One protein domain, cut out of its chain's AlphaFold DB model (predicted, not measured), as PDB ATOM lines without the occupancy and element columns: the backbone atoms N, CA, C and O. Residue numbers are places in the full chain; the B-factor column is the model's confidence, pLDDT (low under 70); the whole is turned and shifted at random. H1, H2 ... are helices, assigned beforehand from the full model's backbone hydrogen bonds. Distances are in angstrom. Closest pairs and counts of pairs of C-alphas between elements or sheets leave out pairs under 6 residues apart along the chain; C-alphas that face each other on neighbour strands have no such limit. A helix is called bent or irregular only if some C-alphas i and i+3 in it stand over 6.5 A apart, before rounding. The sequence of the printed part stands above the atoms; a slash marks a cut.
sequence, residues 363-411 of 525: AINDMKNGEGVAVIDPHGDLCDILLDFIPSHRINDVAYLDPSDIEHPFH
ATOM      1  N   ALA A 363     -26.060 -30.434 -41.984       96.25
ATOM      2  CA  ALA A 363     -25.168 -29.315 -42.279       96.25
ATOM      3  C   ALA A 363     -25.598 -28.561 -43.548       96.25
ATOM      4  O   ALA A 363     -25.659 -27.335 -43.546       96.25
ATOM      5  N   ILE A 364     -25.988 -29.272 -44.608       95.88
ATOM      6  CA  ILE A 364     -26.516 -28.677 -45.844       95.88
ATOM      7  C   ILE A 364     -27.787 -27.872 -45.559       95.88
ATOM      8  O   ILE A 364     -27.962 -26.778 -46.097       95.88
ATOM      9  N   ASN A 365     -28.683 -28.397 -44.718       95.12
ATOM     10  CA  ASN A 365     -29.903 -27.694 -44.339       95.12
ATOM     11  C   ASN A 365     -29.597 -26.393 -43.577       95.12
ATOM     12  O   ASN A 365     -30.161 -25.352 -43.903       95.12
ATOM     13  N   ASP A 366     -28.649 -26.431 -42.638       94.88
ATOM     14  CA  ASP A 366     -28.187 -25.247 -41.907       94.88
ATOM     15  C   ASP A 366     -27.550 -24.206 -42.834       94.88
ATOM     16  O   ASP A 366     -27.900 -23.028 -42.770       94.88
ATOM     17  N   MET A 367     -26.665 -24.638 -43.742       94.44
ATOM     18  CA  MET A 367     -26.022 -23.741 -44.704       94.44
ATOM     19  C   MET A 367     -27.048 -23.022 -45.580       94.44
ATOM     20  O   MET A 367     -26.959 -21.810 -45.766       94.44
ATOM     21  N   LYS A 368     -28.058 -23.750 -46.069       91.44
ATOM     22  CA  LYS A 368     -29.156 -23.183 -46.868       91.44
ATOM     23  C   LYS A 368     -30.039 -22.220 -46.075       91.44
ATOM     24  O   LYS A 368     -30.558 -21.273 -46.656       91.44
ATOM     25  N   ASN A 369     -30.191 -22.440 -44.770       90.56
ATOM     26  CA  ASN A 369     -30.961 -21.571 -43.881       90.56
ATOM     27  C   ASN A 369     -30.163 -20.359 -43.366       90.56
ATOM     28  O   ASN A 369     -30.690 -19.581 -42.574       90.56
ATOM     29  N   GLY A 370     -28.912 -20.178 -43.803       90.31
ATOM     30  CA  GLY A 370     -28.072 -19.067 -43.357       90.31
ATOM     31  C   GLY A 370     -27.462 -19.269 -41.965       90.31
ATOM     32  O   GLY A 370     -26.899 -18.333 -41.408       90.31
ATOM     33  N   GLU A 371     -27.515 -20.478 -41.404       92.56
ATOM     34  CA  GLU A 371     -26.949 -20.791 -40.089       92.56
ATOM     35  C   GLU A 371     -25.437 -21.072 -40.193       92.56
ATOM     36  O   GLU A 371     -24.937 -21.556 -41.217       92.56
ATOM     37  N   GLY A 372     -24.690 -20.754 -39.133       93.00
ATOM     38  CA  GLY A 372     -23.264 -21.075 -39.031       93.00
ATOM     39  C   GLY A 372     -23.049 -22.559 -38.727       93.00
ATOM     40  O   GLY A 372     -23.747 -23.127 -37.888       93.00
ATOM     41  N   VAL A 373     -22.077 -23.183 -39.394       94.69
ATOM     42  CA  VAL A 373     -21.755 -24.608 -39.231       94.69
ATOM     43  C   VAL A 373     -20.245 -24.768 -39.106       94.69
ATOM     44  O   VAL A 373     -19.499 -24.180 -39.879       94.69
ATOM     45  N   ALA A 374     -19.808 -25.584 -38.147       95.81
ATOM     46  CA  ALA A 374     -18.435 -26.060 -38.043       95.81
ATOM     47  C   ALA A 374     -18.450 -27.591 -38.089       95.81
ATOM     48  O   ALA A 374     -19.195 -28.225 -37.335       95.81
ATOM     49  N   VAL A 375     -17.649 -28.176 -38.979       95.19
ATOM     50  CA  VAL A 375     -17.524 -29.628 -39.149       95.19
ATOM     51  C   VAL A 375     -16.074 -30.017 -38.922       95.19
ATOM     52  O   VAL A 375     -15.167 -29.363 -39.424       95.19
ATOM     53  N   ILE A 376     -15.870 -31.066 -38.131       94.12
ATOM     54  CA  ILE A 376     -14.559 -31.660 -37.879       94.12
ATOM     55  C   ILE A 376     -14.658 -33.108 -38.341       94.12
ATOM     56  O   ILE A 376     -15.354 -33.905 -37.706       94.12
ATOM     57  N   ASP A 377     -13.989 -33.428 -39.443       92.94
ATOM     58  CA  ASP A 377     -13.931 -34.779 -39.994       92.94
ATOM     59  C   ASP A 377     -12.475 -35.255 -40.099       92.94
ATOM     60  O   ASP A 377     -11.730 -34.738 -40.928       92.94
ATOM     61  N   PRO A 378     -12.050 -36.239 -39.288       86.62
ATOM     62  CA  PRO A 378     -10.703 -36.801 -39.363       86.62
ATOM     63  C   PRO A 378     -10.378 -37.512 -40.684       86.62
ATOM     64  O   PRO A 378      -9.205 -37.773 -40.935       86.62
ATOM     65  N   HIS A 379     -11.388 -37.895 -41.473       85.62
ATOM     66  CA  HIS A 379     -11.198 -38.647 -42.718       85.62
ATOM     67  C   HIS A 379     -11.278 -37.784 -43.983       85.62
ATOM     68  O   HIS A 379     -10.812 -38.228 -45.024       85.62
ATOM     69  N   GLY A 380     -11.841 -36.576 -43.903       84.25
ATOM     70  CA  GLY A 380     -11.998 -35.647 -45.030       84.25
ATOM     71  C   GLY A 380     -13.258 -35.868 -45.875       84.25
ATOM     72  O   GLY A 380     -13.877 -34.889 -46.290       84.25
ATOM     73  N   ASP A 381     -13.705 -37.119 -46.041       90.56
ATOM     74  CA  ASP A 381     -14.836 -37.496 -46.907       90.56
ATOM     75  C   ASP A 381     -16.110 -36.646 -46.699       90.56
ATOM     76  O   ASP A 381     -16.806 -36.294 -47.652       90.56
ATOM     77  N   LEU A 382     -16.470 -36.333 -45.448       93.75
ATOM     78  CA  LEU A 382     -17.654 -35.523 -45.145       93.75
ATOM     79  C   LEU A 382     -17.446 -34.058 -45.532       93.75
ATOM     80  O   LEU A 382     -18.391 -33.418 -45.991       93.75
ATOM     81  N   CYS A 383     -16.247 -33.520 -45.317       94.00
ATOM     82  CA  CYS A 383     -15.931 -32.142 -45.673       94.00
ATOM     83  C   CYS A 383     -16.000 -31.947 -47.188       94.00
ATOM     84  O   CYS A 383     -16.653 -31.004 -47.630       94.00
ATOM     85  N   ASP A 384     -15.436 -32.875 -47.963       91.75
ATOM     86  CA  ASP A 384     -15.456 -32.828 -49.429       91.75
ATOM     87  C   ASP A 384     -16.886 -32.835 -49.968       91.75
ATOM     88  O   ASP A 384     -17.254 -31.986 -50.779       91.75
ATOM     89  N   ILE A 385     -17.739 -33.715 -49.426       93.69
ATOM     90  CA  ILE A 385     -19.169 -33.723 -49.751       93.69
ATOM     91  C   ILE A 385     -19.782 -32.351 -49.473       93.69
ATOM     92  O   ILE A 385     -20.543 -31.850 -50.288       93.69
ATOM     93  N   LEU A 386     -19.505 -31.739 -48.320       95.75
ATOM     94  CA  LEU A 386     -20.131 -30.473 -47.945       95.75
ATOM     95  C   LEU A 386     -19.706 -29.300 -48.827       95.75
ATOM     96  O   LEU A 386     -20.541 -28.419 -49.048       95.75
ATOM     97  N   LEU A 387     -18.470 -29.299 -49.339       93.75
ATOM     98  CA  LEU A 387     -17.976 -28.258 -50.243       93.75
ATOM     99  C   LEU A 387     -18.862 -28.130 -51.494       93.75
ATOM    100  O   LEU A 387     -19.214 -27.014 -51.880       93.75
ATOM    101  N   ASP A 388     -19.335 -29.255 -52.042       94.81
ATOM    102  CA  ASP A 388     -20.232 -29.296 -53.210       94.81
ATOM    103  C   ASP A 388     -21.620 -28.676 -52.954       94.81
ATOM    104  O   ASP A 388     -22.348 -28.335 -53.890       94.81
ATOM    105  N   PHE A 389     -22.019 -28.526 -51.687       95.56
ATOM    106  CA  PHE A 389     -23.340 -28.017 -51.300       95.56
ATOM    107  C   PHE A 389     -23.307 -26.624 -50.668       95.56
ATOM    108  O   PHE A 389     -24.352 -26.148 -50.199       95.56
ATOM    109  N   ILE A 390     -22.152 -25.955 -50.663       95.62
ATOM    110  CA  ILE A 390     -22.044 -24.573 -50.199       95.62
ATOM    111  C   ILE A 390     -22.892 -23.672 -51.110       95.62
ATOM    112  O   ILE A 390     -22.684 -23.634 -52.325       95.62
ATOM    113  N   PRO A 391     -23.854 -22.907 -50.560       95.12
ATOM    114  CA  PRO A 391     -24.609 -21.949 -51.352       95.12
ATOM    115  C   PRO A 391     -23.687 -20.892 -51.965       95.12
ATOM    116  O   PRO A 391     -22.833 -20.338 -51.276       95.12
ATOM    117  N   SER A 392     -23.913 -20.535 -53.231       94.56
ATOM    118  CA  SER A 392     -23.071 -19.574 -53.963       94.56
ATOM    119  C   SER A 392     -22.886 -18.232 -53.243       94.56
ATOM    120  O   SER A 392     -21.809 -17.647 -53.285       94.56
ATOM    121  N   HIS A 393     -23.912 -17.768 -52.526       94.56
ATOM    122  CA  HIS A 393     -23.881 -16.524 -51.755       94.56
ATOM    123  C   HIS A 393     -23.049 -16.594 -50.461       94.56
ATOM    124  O   HIS A 393     -22.863 -15.563 -49.827       94.56
ATOM    125  N   ARG A 394     -22.570 -17.782 -50.064       93.94
ATOM    126  CA  ARG A 394     -21.783 -18.028 -48.842       93.94
ATOM    127  C   ARG A 394     -20.361 -18.507 -49.112       93.94
ATOM    128  O   ARG A 394     -19.636 -18.766 -48.162       93.94
ATOM    129  N   ILE A 395     -19.946 -18.638 -50.373       93.44
ATOM    130  CA  ILE A 395     -18.608 -19.148 -50.725       93.44
ATOM    131  C   ILE A 395     -17.503 -18.349 -50.018       93.44
ATOM    132  O   ILE A 395     -16.563 -18.932 -49.492       93.44
ATOM    133  N   ASN A 396     -17.657 -17.026 -49.932       93.56
ATOM    134  CA  ASN A 396     -16.677 -16.146 -49.287       93.56
ATOM    135  C   ASN A 396     -16.675 -16.229 -47.748       93.56
ATOM    136  O   ASN A 396     -15.775 -15.677 -47.120       93.56
ATOM    137  N   ASP A 397     -17.654 -16.909 -47.143       93.50
ATOM    138  CA  ASP A 397     -17.756 -17.100 -45.691       93.50
ATOM    139  C   ASP A 397     -17.094 -18.415 -45.233       93.50
ATOM    140  O   ASP A 397     -17.138 -18.765 -44.051       93.50
ATOM    141  N   VAL A 398     -16.532 -19.192 -46.165       93.81
ATOM    142  CA  VAL A 398     -16.058 -20.556 -45.918       93.81
ATOM    143  C   VAL A 398     -14.578 -20.546 -45.567       93.81
ATOM    144  O   VAL A 398     -13.745 -20.065 -46.329       93.81
ATOM    145  N   ALA A 399     -14.251 -21.150 -44.426       92.75
ATOM    146  CA  ALA A 399     -12.888 -21.505 -44.060       92.75
ATOM    147  C   ALA A 399     -12.735 -23.028 -44.143       92.75
ATOM    148  O   ALA A 399     -13.338 -23.757 -43.352       92.75
ATOM    149  N   TYR A 400     -11.939 -23.495 -45.103       91.94
ATOM    150  CA  TYR A 400     -11.532 -24.893 -45.216       91.94
ATOM    151  C   TYR A 400     -10.111 -25.023 -44.670       91.94
ATOM    152  O   TYR A 400      -9.201 -24.351 -45.147       91.94
ATOM    153  N   LEU A 401      -9.952 -25.817 -43.611       91.62
ATOM    154  CA  LEU A 401      -8.687 -25.991 -42.903       91.62
ATOM    155  C   LEU A 401      -8.264 -27.452 -43.030       91.62
ATOM    156  O   LEU A 401      -8.734 -28.294 -42.262       91.62
ATOM    157  N   ASP A 402      -7.393 -27.736 -43.992       89.69
ATOM    158  CA  ASP A 402      -6.807 -29.059 -44.192       89.69
ATOM    159  C   ASP A 402      -5.357 -29.071 -43.675       89.69
ATOM    160  O   ASP A 402      -4.492 -28.419 -44.256       89.69
ATOM    161  N   PRO A 403      -5.057 -29.792 -42.575       84.56
ATOM    162  CA  PRO A 403      -3.691 -29.910 -42.065       84.56
ATOM    163  C   PRO A 403      -2.730 -30.650 -43.007       84.56
ATOM    164  O   PRO A 403      -1.527 -30.621 -42.763       84.56
ATOM    165  N   SER A 404      -3.246 -31.358 -44.017       84.56
ATOM    166  CA  SER A 404      -2.454 -32.077 -45.017       84.56
ATOM    167  C   SER A 404      -2.144 -31.252 -46.269       84.56
ATOM    168  O   SER A 404      -1.265 -31.645 -47.039       84.56
ATOM    169  N   ASP A 405      -2.792 -30.095 -46.447       87.75
ATOM    170  CA  ASP A 405      -2.509 -29.174 -47.547       87.75
ATOM    171  C   ASP A 405      -1.252 -28.343 -47.243       87.75
ATOM    172  O   ASP A 405      -1.268 -27.358 -46.499       87.75
ATOM    173  N   ILE A 406      -0.135 -28.771 -47.833       87.56
ATOM    174  CA  ILE A 406       1.171 -28.113 -47.707       87.56
ATOM    175  C   ILE A 406       1.253 -26.862 -48.603       87.56
ATOM    176  O   ILE A 406       2.063 -25.974 -48.337       87.56
ATOM    177  N   GLU A 407       0.431 -26.763 -49.651       90.44
ATOM    178  CA  GLU A 407       0.423 -25.607 -50.556       90.44
ATOM    179  C   GLU A 407      -0.306 -24.410 -49.929       90.44
ATOM    180  O   GLU A 407       0.108 -23.263 -50.124       90.44
ATOM    181  N   HIS A 408      -1.337 -24.669 -49.118       88.88
ATOM    182  CA  HIS A 408      -2.124 -23.646 -48.422       88.88
ATOM    183  C   HIS A 408      -2.176 -23.882 -46.901       88.88
ATOM    184  O   HIS A 408      -3.255 -24.069 -46.329       88.88
ATOM    185  N   PRO A 409      -1.029 -23.825 -46.197       87.06
ATOM    186  CA  PRO A 409      -0.982 -24.119 -44.775       87.06
ATOM    187  C   PRO A 409      -1.707 -23.044 -43.962       87.06
ATOM    188  O   PRO A 409      -1.556 -21.836 -44.185       87.06
ATOM    189  N   PHE A 410      -2.447 -23.478 -42.943       87.62
ATOM    190  CA  PHE A 410      -3.040 -22.579 -41.958       87.62
ATOM    191  C   PHE A 410      -2.226 -22.560 -40.660       87.62
ATOM    192  O   PHE A 410      -1.562 -23.525 -40.289       87.62
ATOM    193  N   HIS A 411      -2.312 -21.444 -39.934       84.25
ATOM    194  CA  HIS A 411      -1.588 -21.247 -38.683       84.25
ATOM    195  C   HIS A 411      -2.574 -21.140 -37.523       84.25
ATOM    196  O   HIS A 411      -3.500 -20.330 -37.554       84.25
TER     197      HIS A 411
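This is residues 363 to 411 of the 525 residues of a protein of Candidatus Gottesmanbacteria bacterium GW2011_GWA1_48_13 (UniProt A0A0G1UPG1). There is little regular structure: three short helices on long loops, H1 and H2 near each other and running the same way, H3 apart from both, with residues 398 to 411 reaching the far end of the long axis. Of 49 printed residues, under half, 19, are in H1, H2 and H3, in that order; the class is all helix, with no named strand. It is elongated, 32 by 21 by 16 A, and only just compact, close to loose, with a radius of gyration of the C-alphas of 11.4 A.

H2, residues 381 to 387, is close to but not clearly touching H1, residues 363 to 368; their closest C-alphas, of Leu 386 and Ile 364, are 7.0 A apart. They run the same way at a shallow tilt of 1 degrees. H3, residues 392 to 397, is apart from H2, and only just apart from H1, closest 8.2 A. Every O i to N i+4 pair is within hydrogen-bond range in H1 and H2; in H3, 0 of 2 are, and 1 of 3 O i to N i+3 pairs.

H2 is 10.3 A long, H3 10.1 A and H1 8.6 A. H1 begins at C-alpha 363 (-25.168, -29.315, -42.279); H3 ends at C-alpha 397 (-17.756, -17.100, -45.691). H3 is irregular, C-alphas 393 and 396 being 7.6 A apart.

The C-alphas farthest apart, of Asn 369 and Ile 406, are 33.0 A apart. The link H1 to H2 is long, H2 to H3 tight. The printed part has no cut, and no printed residue is under 70 in pLDDT.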